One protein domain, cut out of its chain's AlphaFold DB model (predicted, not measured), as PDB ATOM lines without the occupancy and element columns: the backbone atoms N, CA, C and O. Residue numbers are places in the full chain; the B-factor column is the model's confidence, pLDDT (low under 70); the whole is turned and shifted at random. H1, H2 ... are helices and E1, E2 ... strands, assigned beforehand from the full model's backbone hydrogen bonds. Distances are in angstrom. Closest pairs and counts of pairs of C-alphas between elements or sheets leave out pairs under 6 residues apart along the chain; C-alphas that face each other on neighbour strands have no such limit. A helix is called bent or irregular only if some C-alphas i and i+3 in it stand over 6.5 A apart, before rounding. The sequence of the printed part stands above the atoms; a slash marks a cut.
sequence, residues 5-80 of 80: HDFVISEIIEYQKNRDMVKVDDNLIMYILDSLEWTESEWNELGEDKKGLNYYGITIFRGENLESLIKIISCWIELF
ATOM      1  N   HIS A   5     -37.618  29.584 -41.920       89.12
ATOM      2  CA  HIS A   5     -38.650  28.608 -41.604       89.12
ATOM      3  C   HIS A   5     -38.531  28.218 -40.136       89.12
ATOM      4  O   HIS A   5     -37.449  27.853 -39.671       89.12
ATOM      5  N   ASP A   6     -39.637  28.320 -39.406       90.31
ATOM      6  CA  ASP A   6     -39.712  28.004 -37.982       90.31
ATOM      7  C   ASP A   6     -40.286  26.590 -37.786       90.31
ATOM      8  O   ASP A   6     -41.359  26.270 -38.298       90.31
ATOM      9  N   PHE A   7     -39.592  25.753 -37.012       89.00
ATOM     10  CA  PHE A   7     -40.016  24.389 -36.678       89.00
ATOM     11  C   PHE A   7     -40.261  24.231 -35.178       89.00
ATOM     12  O   PHE A   7     -39.487  24.719 -34.349       89.00
ATOM     13  N   VAL A   8     -41.320  23.495 -34.828       88.56
ATOM     14  CA  VAL A   8     -41.685  23.184 -33.442       88.56
ATOM     15  C   VAL A   8     -42.303  21.792 -33.341       88.56
ATOM     16  O   VAL A   8     -43.104  21.394 -34.183       88.56
ATOM     17  N   ILE A   9     -41.950  21.062 -32.283       86.19
ATOM     18  CA  ILE A   9     -42.640  19.832 -31.879       86.19
ATOM     19  C   ILE A   9     -43.586  20.203 -30.739       86.19
ATOM     20  O   ILE A   9     -43.180  20.838 -29.766       86.19
ATOM     21  N   SER A  10     -44.859  19.843 -30.866       82.69
ATOM     22  CA  SER A  10     -45.876  20.170 -29.870       82.69
ATOM     23  C   SER A  10     -46.966  19.106 -29.845       82.69
ATOM     24  O   SER A  10     -47.339  18.572 -30.884       82.69
ATOM     25  N   GLU A  11     -47.508  18.841 -28.658       78.94
ATOM     26  CA  GLU A  11     -48.689  17.984 -28.475       78.94
ATOM     27  C   GLU A  11     -49.989  18.690 -28.894       78.94
ATOM     28  O   GLU A  11     -50.981  18.042 -29.215       78.94
ATOM     29  N   ILE A  12     -49.980  20.028 -28.905       77.25
ATOM     30  CA  ILE A  12     -51.114  20.876 -29.284       77.25
ATOM     31  C   ILE A  12     -50.679  21.783 -30.435       77.25
ATOM     32  O   ILE A  12     -49.639  22.445 -30.346       77.25
ATOM     33  N   ILE A  13     -51.470  21.825 -31.506       72.19
ATOM     34  CA  ILE A  13     -51.260  22.735 -32.636       72.19
ATOM     35  C   ILE A  13     -51.793  24.107 -32.219       72.19
ATOM     36  O   ILE A  13     -52.990  24.364 -32.268       72.19
ATOM     37  N   GLU A  14     -50.897  24.965 -31.738       67.75
ATOM     38  CA  GLU A  14     -51.198  26.360 -31.429       67.75
ATOM     39  C   GLU A  14     -50.141  27.270 -32.049       67.75
ATOM     40  O   GLU A  14     -48.943  27.144 -31.776       67.75
ATOM     41  N   TYR A  15     -50.601  28.250 -32.827       64.19
ATOM     42  CA  TYR A  15     -49.760  29.338 -33.306       64.19
ATOM     43  C   TYR A  15     -49.363  30.254 -32.154       64.19
ATOM     44  O   TYR A  15     -50.109  31.149 -31.759       64.19
ATOM     45  N   GLN A  16     -48.153  30.065 -31.628       61.59
ATOM     46  CA  GLN A  16     -47.591  30.956 -30.620       61.59
ATOM     47  C   GLN A  16     -46.255  31.530 -31.076       61.59
ATOM     48  O   GLN A  16     -45.252  30.832 -31.181       61.59
ATOM     49  N   LYS A  17     -46.230  32.851 -31.263       56.66
ATOM     50  CA  LYS A  17     -45.077  33.640 -31.730       56.66
ATOM     51  C   LYS A  17     -43.860  33.636 -30.774       56.66
ATOM     52  O   LYS A  17     -42.847  34.239 -31.100       56.66
ATOM     53  N   ASN A  18     -43.960  32.981 -29.610       59.88
ATOM     54  CA  ASN A  18     -42.989  33.048 -28.509       59.88
ATOM     55  C   ASN A  18     -42.577  31.672 -27.940       59.88
ATOM     56  O   ASN A  18     -42.133  31.605 -26.795       59.88
ATOM     57  N   ARG A  19     -42.745  30.572 -28.684       68.62
ATOM     58  CA  ARG A  19     -42.132  29.291 -28.293       68.62
ATOM     59  C   ARG A  19     -40.692  29.202 -28.787       68.62
ATOM     60  O   ARG A  19     -40.329  29.852 -29.765       68.62
ATOM     61  N   ASP A  20     -39.909  28.358 -28.123       79.69
ATOM     62  CA  ASP A  20     -38.601  27.936 -28.612       79.69
ATOM     63  C   ASP A  20     -38.794  27.164 -29.922       79.69
ATOM     64  O   ASP A  20     -39.182  25.995 -29.937       79.69
ATOM     65  N   MET A  21     -38.594  27.875 -31.030       86.56
ATOM     66  CA  MET A  21     -38.661  27.348 -32.386       86.56
ATOM     67  C   MET A  21     -37.251  27.244 -32.950       86.56
ATOM     68  O   MET A  21     -36.416  28.134 -32.757       86.56
ATOM     69  N   VAL A  22     -36.993  26.161 -33.676       90.06
ATOM     70  CA  VAL A  22     -35.757  26.023 -34.442       90.06
ATOM     71  C   VAL A  22     -35.924  26.793 -35.743       90.06
ATOM     72  O   VAL A  22     -36.865  26.551 -36.495       90.06
ATOM     73  N   LYS A  23     -34.998  27.718 -35.995       91.44
ATOM     74  CA  LYS A  23     -34.949  28.512 -37.222       91.44
ATOM     75  C   LYS A  23     -34.063  27.832 -38.243       91.44
ATOM     76  O   LYS A  23     -32.891  27.582 -37.962       91.44
ATOM     77  N   VAL A  24     -34.611  27.584 -39.422       90.69
ATOM     78  CA  VAL A  24     -33.903  26.965 -40.537       90.69
ATOM     79  C   VAL A  24     -33.829  27.944 -41.703       90.69
ATOM     80  O   VAL A  24     -34.813  28.605 -42.040       90.69
ATOM     81  N   ASP A  25     -32.638  28.059 -42.293       91.88
ATOM     82  CA  ASP A  25     -32.415  28.896 -43.471       91.88
ATOM     83  C   ASP A  25     -33.150  28.327 -44.688       91.88
ATOM     84  O   ASP A  25     -33.168  27.115 -44.918       91.88
ATOM     85  N   ASP A  26     -33.723  29.222 -45.485       92.75
ATOM     86  CA  ASP A  26     -34.474  28.876 -46.687       92.75
ATOM     87  C   ASP A  26     -33.710  27.975 -47.656       92.75
ATOM     88  O   ASP A  26     -34.299  27.072 -48.242       92.75
ATOM     89  N   ASN A  27     -32.393  28.161 -47.801       92.38
ATOM     90  CA  ASN A  27     -31.611  27.351 -48.731       92.38
ATOM     91  C   ASN A  27     -31.594  25.880 -48.314       92.38
ATOM     92  O   ASN A  27     -31.664  25.007 -49.176       92.38
ATOM     93  N   LEU A  28     -31.536  25.597 -47.005       90.75
ATOM     94  CA  LEU A  28     -31.617  24.221 -46.518       90.75
ATOM     95  C   LEU A  28     -33.012  23.649 -46.770       90.75
ATOM     96  O   LEU A  28     -33.121  22.512 -47.216       90.75
ATOM     97  N   ILE A  29     -34.065  24.444 -46.553       91.69
ATOM     98  CA  ILE A  29     -35.443  24.018 -46.822       91.69
ATOM     99  C   ILE A  29     -35.653  23.701 -48.296       91.69
ATOM    100  O   ILE A  29     -36.148  22.621 -48.602       91.69
ATOM    101  N   MET A  30     -35.222  24.572 -49.209       91.00
ATOM    102  CA  MET A  30     -35.296  24.291 -50.643       91.00
ATOM    103  C   MET A  30     -34.495  23.042 -51.029       91.00
ATOM    104  O   MET A  30     -34.905  22.319 -51.929       91.00
ATOM    105  N   TYR A  31     -33.371  22.775 -50.358       90.31
ATOM    106  CA  TYR A  31     -32.534  21.617 -50.662       90.31
ATOM    107  C   TYR A  31     -33.166  20.288 -50.230       90.31
ATOM    108  O   TYR A  31     -33.034  19.288 -50.933       90.31
ATOM    109  N   ILE A  32     -33.878  20.272 -49.098       90.38
ATOM    110  CA  ILE A  32     -34.546  19.063 -48.593       90.38
ATOM    111  C   ILE A  32     -35.985  18.909 -49.102       90.38
ATOM    112  O   ILE A  32     -36.562  17.837 -48.928       90.38
ATOM    113  N   LEU A  33     -36.572  19.945 -49.716       89.75
ATOM    114  CA  LEU A  33     -37.992  19.998 -50.085       89.75
ATOM    115  C   LEU A  33     -38.433  18.780 -50.905       89.75
ATOM    116  O   LEU A  33     -39.390  18.103 -50.527       89.75
ATOM    117  N   ASP A  34     -37.675  18.442 -51.948       90.00
ATOM    118  CA  ASP A  34     -37.949  17.305 -52.837       90.00
ATOM    119  C   ASP A  34     -37.905  15.957 -52.094       90.00
ATOM    120  O   ASP A  34     -38.636  15.020 -52.416       90.00
ATOM    121  N   SER A  35     -37.071  15.844 -51.051       90.31
ATOM    122  CA  SER A  35     -37.028  14.635 -50.214       90.31
ATOM    123  C   SER A  35     -38.281  14.486 -49.354       90.31
ATOM    124  O   SER A  35     -38.646  13.371 -48.983       90.31
ATOM    125  N   LEU A  36     -38.946  15.597 -49.033       90.38
ATOM    126  CA  LEU A  36     -40.123  15.624 -48.174       90.38
ATOM    127  C   LEU A  36     -41.438  15.459 -48.944       90.38
ATOM    128  O   LEU A  36     -42.435  15.126 -48.307       90.38
ATOM    129  N   GLU A  37     -41.452  15.597 -50.277       89.31
ATOM    130  CA  GLU A  37     -42.646  15.444 -51.139       89.31
ATOM    131  C   GLU A  37     -43.389  14.104 -50.989       89.31
ATOM    132  O   GLU A  37     -44.521  13.954 -51.443       89.31
ATOM    133  N   TRP A  38     -42.771  13.112 -50.354       84.94
ATOM    134  CA  TRP A  38     -43.344  11.784 -50.138       84.94
ATOM    135  C   TRP A  38     -44.071  11.657 -48.795       84.94
ATOM    136  O   TRP A  38     -44.767  10.669 -48.578       84.94
ATOM    137  N   THR A  39     -43.902  12.633 -47.899       89.00
ATOM    138  CA  THR A  39     -44.459  12.607 -46.540       89.00
ATOM    139  C   THR A  39     -45.830  13.267 -46.533       89.00
ATOM    140  O   THR A  39     -45.951  14.416 -46.963       89.00
ATOM    141  N   GLU A  40     -46.853  12.571 -46.038       91.31
ATOM    142  CA  GLU A  40     -48.190  13.154 -45.890       91.31
ATOM    143  C   GLU A  40     -48.185  14.232 -44.790       91.31
ATOM    144  O   GLU A  40     -47.476  14.139 -43.784       91.31
ATOM    145  N   SER A  41     -48.958  15.290 -44.996       91.56
ATOM    146  CA  SER A  41     -48.973  16.500 -44.174       91.56
ATOM    147  C   SER A  41     -50.312  17.222 -44.293       91.56
ATOM    148  O   SER A  41     -51.028  17.055 -45.273       91.56
ATOM    149  N   GLU A  42     -50.626  18.095 -43.345       91.06
ATOM    150  CA  GLU A  42     -51.771  19.002 -43.439       91.06
ATOM    151  C   GLU A  42     -51.284  20.433 -43.660       91.06
ATOM    152  O   GLU A  42     -50.339  20.892 -43.008       91.06
ATOM    153  N   TRP A  43     -51.938  21.162 -44.565       90.06
ATOM    154  CA  TRP A  43     -51.583  22.549 -44.869       90.06
ATOM    155  C   TRP A  43     -52.580  23.534 -44.258       90.06
ATOM    156  O   TRP A  43     -53.792  23.377 -44.414       90.06
ATOM    157  N   ASN A  44     -52.067  24.588 -43.614       84.69
ATOM    158  CA  ASN A  44     -52.863  25.705 -43.075       84.69
ATOM    159  C   ASN A  44     -54.032  25.278 -42.167       84.69
ATOM    160  O   ASN A  44     -55.065  25.943 -42.157       84.69
ATOM    161  N   GLU A  45     -53.881  24.167 -41.435       72.25
ATOM    162  CA  GLU A  45     -54.913  23.614 -40.539       72.25
ATOM    163  C   GLU A  45     -56.245  23.271 -41.238       72.25
ATOM    164  O   GLU A  45     -57.260  23.059 -40.579       72.25
ATOM    165  N   LEU A  46     -56.262  23.173 -42.574       71.50
ATOM    166  CA  LEU A  46     -57.486  22.915 -43.342       71.50
ATOM    167  C   LEU A  46     -57.959  21.455 -43.256       71.50
ATOM    168  O   LEU A  46     -59.021  21.131 -43.783       71.50
ATOM    169  N   GLY A  47     -57.185  20.575 -42.608       65.06
ATOM    170  CA  GLY A  47     -57.489  19.146 -42.484       65.06
ATOM    171  C   GLY A  47     -57.491  18.395 -43.820       65.06
ATOM    172  O   GLY A  47     -57.985  17.275 -43.886       65.06
ATOM    173  N   GLU A  48     -56.981  19.012 -44.889       73.12
ATOM    174  CA  GLU A  48     -56.759  18.338 -46.163       73.12
ATOM    175  C   GLU A  48     -55.381  17.682 -46.157       73.12
ATOM    176  O   GLU A  48     -54.371  18.378 -46.005       73.12
ATOM    177  N   ASP A  49     -55.355  16.371 -46.397       76.25
ATOM    178  CA  ASP A  49     -54.120  15.634 -46.640       76.25
ATOM    179  C   ASP A  49     -53.444  16.178 -47.910       76.25
ATOM    180  O   ASP A  49     -53.998  16.186 -49.019       76.25
ATOM    181  N   LYS A  50     -52.236  16.691 -47.720       89.00
ATOM    182  CA  LYS A  50     -51.286  17.155 -48.729       89.00
ATOM    183  C   LYS A  50     -49.971  16.416 -48.524       89.00
ATOM    184  O   LYS A  50     -49.800  15.649 -47.586       89.00
ATOM    185  N   LYS A  51     -48.991  16.710 -49.369       89.06
ATOM    186  CA  LYS A  51     -47.654  16.136 -49.261       89.06
ATOM    187  C   LYS A  51     -46.585  17.205 -49.115       89.06
ATOM    188  O   LYS A  51     -46.726  18.299 -49.660       89.06
ATOM    189  N   GLY A  52     -45.509  16.848 -48.425       90.94
ATOM    190  CA  GLY A  52     -44.338  17.696 -48.249       90.94
ATOM    191  C   GLY A  52     -44.613  18.966 -47.452       90.94
ATOM    192  O   GLY A  52     -45.501  19.016 -46.606       90.94
ATOM    193  N   LEU A  53     -43.803  19.997 -47.693       91.62
ATOM    194  CA  LEU A  53     -43.900  21.266 -46.977       91.62
ATOM    195  C   LEU A  53     -44.719  22.292 -47.763       91.62
ATOM    196  O   LEU A  53     -44.473  22.555 -48.940       91.62
ATOM    197  N   ASN A  54     -45.626  22.961 -47.064       91.06
ATOM    198  CA  ASN A  54     -46.222  24.214 -47.490       91.06
ATOM    199  C   ASN A  54     -45.201  25.351 -47.358       91.06
ATOM    200  O   ASN A  54     -45.122  26.015 -46.327       91.06
ATOM    201  N   TYR A  55     -44.423  25.579 -48.411       90.31
ATOM    202  CA  TYR A  55     -43.289  26.506 -48.391       90.31
ATOM    203  C   TYR A  55     -43.635  27.951 -47.968       90.31
ATOM    204  O   TYR A  55     -42.808  28.633 -47.370       90.31
ATOM    205  N   TYR A  56     -44.854  28.426 -48.243       89.62
ATOM    206  CA  TYR A  56     -45.295  29.785 -47.885       89.62
ATOM    207  C   TYR A  56     -46.258  29.827 -46.697       89.62
ATOM    208  O   TYR A  56     -46.843  30.875 -46.411       89.62
ATOM    209  N   GLY A  57     -46.474  28.700 -46.031       89.12
ATOM    210  CA  GLY A  57     -47.478  28.601 -44.996       89.12
ATOM    211  C   GLY A  57     -47.145  27.538 -43.974       89.12
ATOM    212  O   GLY A  57     -45.998  27.291 -43.618       89.12
ATOM    213  N   ILE A  58     -48.205  26.950 -43.453       89.12
ATOM    214  CA  ILE A  58     -48.144  26.071 -42.301       89.12
ATOM    215  C   ILE A  58     -48.160  24.641 -42.801       89.12
ATOM    216  O   ILE A  58     -49.036  24.293 -43.597       89.12
ATOM    217  N   THR A  59     -47.233  23.833 -42.294       91.19
ATOM    218  CA  THR A  59     -47.227  22.384 -42.487       91.19
ATOM    219  C   THR A  59     -47.336  21.701 -41.139       91.19
ATOM    220  O   THR A  59     -46.599  22.039 -40.213       91.19
ATOM    221  N   ILE A  60     -48.235  20.730 -41.032       90.56
ATOM    222  CA  ILE A  60     -48.429  19.936 -39.823       90.56
ATOM    223  C   ILE A  60     -48.221  18.466 -40.179       90.56
ATOM    224  O   ILE A  60     -48.897  17.928 -41.051       90.56
ATOM    225  N   PHE A  61     -47.301  17.811 -39.472       89.88
ATOM    226  CA  PHE A  61     -47.101  16.365 -39.534       89.88
ATOM    227  C   PHE A  61     -47.683  15.732 -38.272       89.88
ATOM    228  O   PHE A  61     -47.346  16.147 -37.162       89.88
ATOM    229  N   ARG A  62     -48.549  14.724 -38.425       87.69
ATOM    230  CA  ARG A  62     -49.172  14.004 -37.302       87.69
ATOM    231  C   ARG A  62     -48.854  12.512 -37.352       87.69
ATOM    232  O   ARG A  62     -48.775  11.934 -38.432       87.69
ATOM    233  N   GLY A  63     -48.734  11.892 -36.179       86.94
ATOM    234  CA  GLY A  63     -48.604  10.438 -36.042       86.94
ATOM    235  C   GLY A  63     -47.433   9.858 -36.843       86.94
ATOM    236  O   GLY A  63     -46.313  10.358 -36.759       86.94
ATOM    237  N   GLU A  64     -47.705   8.827 -37.645       86.62
ATOM    238  CA  GLU A  64     -46.710   8.107 -38.461       86.62
ATOM    239  C   GLU A  64     -45.967   8.992 -39.480       86.62
ATOM    240  O   GLU A  64     -44.818   8.721 -39.844       86.62
ATOM    241  N   ASN A  65     -46.574  10.106 -39.897       88.12
ATOM    242  CA  ASN A  65     -45.937  11.053 -40.810       88.12
ATOM    243  C   ASN A  65     -44.816  11.844 -40.129       88.12
ATOM    244  O   ASN A  65     -43.807  12.161 -40.759       88.12
ATOM    245  N   LEU A  66     -44.950  12.118 -38.826       89.00
ATOM    246  CA  LEU A  66     -43.882  12.738 -38.044       89.00
ATOM    247  C   LEU A  66     -42.694  11.779 -37.888       89.00
ATOM    248  O   LEU A  66     -41.547  12.197 -38.027       89.00
ATOM    249  N   GLU A  67     -42.955  10.491 -37.653       89.50
ATOM    250  CA  GLU A  67     -41.899   9.470 -37.599       89.50
ATOM    251  C   GLU A  67     -41.157   9.360 -38.939       89.50
ATOM    252  O   GLU A  67     -39.926   9.287 -38.973       89.50
ATOM    253  N   SER A  68     -41.898   9.422 -40.048       89.62
ATOM    254  CA  SER A  68     -41.332   9.430 -41.401       89.62
ATOM    255  C   SER A  68     -40.429  10.644 -41.638       89.62
ATOM    256  O   SER A  68     -39.298  10.482 -42.102       89.62
ATOM    257  N   LEU A  69     -40.870  11.844 -41.240       90.81
ATOM    258  CA  LEU A  69     -40.064  13.066 -41.307       90.81
ATOM    259  C   LEU A  69     -38.763  12.941 -40.497       90.81
ATOM    260  O   LEU A  69     -37.684  13.238 -41.012       90.81
ATOM    261  N   ILE A  70     -38.849  12.469 -39.249       91.06
ATOM    262  CA  ILE A  70     -37.680  12.272 -38.375       91.06
ATOM    263  C   ILE A  70     -36.676  11.317 -39.024       91.06
ATOM    264  O   ILE A  70     -35.469  11.567 -38.982       91.06
ATOM    265  N   LYS A  71     -37.160  10.246 -39.659       91.94
ATOM    266  CA  LYS A  71     -36.309   9.272 -40.343       91.94
ATOM    267  C   LYS A  71     -35.596   9.885 -41.546       91.94
ATOM    268  O   LYS A  71     -34.393   9.684 -41.684       91.94
ATOM    269  N   ILE A  72     -36.304  10.654 -42.376       90.62
ATOM    270  CA  ILE A  72     -35.705  11.346 -43.528       90.62
ATOM    271  C   ILE A  72     -34.605  12.298 -43.052       90.62
ATOM    272  O   ILE A  72     -33.480  12.215 -43.541       90.62
ATOM    273  N   ILE A  73     -34.894  13.145 -42.060       90.50
ATOM    274  CA  ILE A  73     -33.917  14.101 -41.520       90.50
ATOM    275  C   ILE A  73     -32.708  13.374 -40.913       90.50
ATOM    276  O   ILE A  73     -31.573  13.772 -41.154       90.50
ATOM    277  N   SER A  74     -32.927  12.282 -40.175       92.75
ATOM    278  CA  SER A  74     -31.836  11.474 -39.608       92.75
ATOM    279  C   SER A  74     -30.929  10.896 -40.695       92.75
ATOM    280  O   SER A  74     -29.714  11.020 -40.602       92.75
ATOM    281  N   CYS A  75     -31.503  10.334 -41.766       92.44
ATOM    282  CA  CYS A  75     -30.720   9.834 -42.898       92.44
ATOM    283  C   CYS A  75     -29.932  10.952 -43.592       92.44
ATOM    284  O   CYS A  75     -28.798  10.737 -44.004       92.44
ATOM    285  N   TRP A  76     -30.509  12.148 -43.703       91.25
ATOM    286  CA  TRP A  76     -29.813  13.319 -44.228       91.25
ATOM    287  C   TRP A  76     -28.602  13.708 -43.368       91.25
ATOM    288  O   TRP A  76     -27.528  13.927 -43.917       91.25
ATOM    289  N   ILE A  77     -28.745  13.723 -42.038       91.50
ATOM    290  CA  ILE A  77     -27.643  14.001 -41.095       91.50
ATOM    291  C   ILE A  77     -26.532  12.942 -41.185       91.50
ATOM    292  O   ILE A  77     -25.370  13.244 -40.944       91.50
ATOM    293  N   GLU A  78     -26.862  11.692 -41.508       94.81
ATOM    294  CA  GLU A  78     -25.855  10.635 -41.673       94.81
ATOM    295  C   GLU A  78     -25.086  10.731 -43.001       94.81
ATOM    296  O   GLU A  78     -23.952  10.254 -43.086       94.81
ATOM    297  N   LEU A  79     -25.691  11.309 -44.042       91.44
ATOM    298  CA  LEU A  79     -25.106  11.386 -45.385       91.44
ATOM    299  C   LEU A  79     -24.213  12.615 -45.608       91.44
ATOM    300  O   LEU A  79     -23.366  12.572 -46.505       91.44
ATOM    301  N   PHE A  80     -24.400  13.687 -44.833       85.06
ATOM    302  CA  PHE A  80     -23.748  14.989 -45.015       85.06
ATOM    303  C   PHE A  80     -23.131  15.501 -43.712       85.06
ATOM    304  O   PHE A  80     -21.995  16.026 -43.783       85.06
TER     305      PHE A  80
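AT A GLANCE: This is residues 5 to 80 of the 80 residues of the protein "Coproporphyrinogen III oxidase" of Listeria cornellensis FSL F6-0969 (UniProt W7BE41). What shape do the atoms make? Two small strand hairpins, E1 with E2 and E3 with E4, stand apart at the two ends of helix H1, and the longer helix H2 starts near E3 and crosses steeply past the last part of H1. The unnamed stretch 52 to 63 folds back along E3, where residues 59 to 60 pair antiparallel with residues 42 to 43. How is it made up? The printed part has 76 residues, in the order E1 E2 H1 E3 E4 H2, with two antiparallel two-stranded sheets; the class is mixed, helices and strands. It is compact, with a radius of gyration of the C-alphas of 12.3 A and spans of 33 by 26 by 22 A.

HOW THE PARTS SIT: How do the strands pair? E1, residues 5 to 7, and E2, residues 22 to 25, form an antiparallel hairpin, with N 5 and O 24 at 3.0 A, within hydrogen-bond range. E3, residues 40 to 43, and E4, residues 49 to 51, form another, with N 41 and O 50 at 2.7 A. Where are the helices? H1, residues 26 to 36, and H2, residues 64 to 79, only just touch, with 3 pairs of C-alphas within 8 A, the closest those of Leu 36 and Leu 69 at 7.3 A; H2 does so with residues 69 to 72 alone. They run opposite ways at a steep tilt of 63 degrees. The closest C-alphas of E3 and H2, those of Glu 40 and Asn 65, are 5.9 A apart. Are the helix backbones whole? Every O i to N i+4 pair of H2 is within hydrogen-bond range, against 5 of 7 in H1, which is irregular: C-alphas 31 and 34 are 7.3 A apart.

IN THESE COORDINATES: Where do the elements begin and end? E1 begins at C-alpha 5 (-38.650, 28.608, -41.604), and H2 ends at C-alpha 79 (-25.106, 11.386, -45.385). How long are the helices? H1 measures 14.5 A and H2 22.9 A from first to last C-alpha.

THE WHOLE: How far does it reach? The C-alphas farthest apart, those of Leu 46 and Phe 80, are 34.7 A apart. Is anything cut, long or uncertain? The printed part has no cut; the links E1 to E2 and E4 to H2 are long. Residues 14 to 19 and residue 47 have pLDDT under 70.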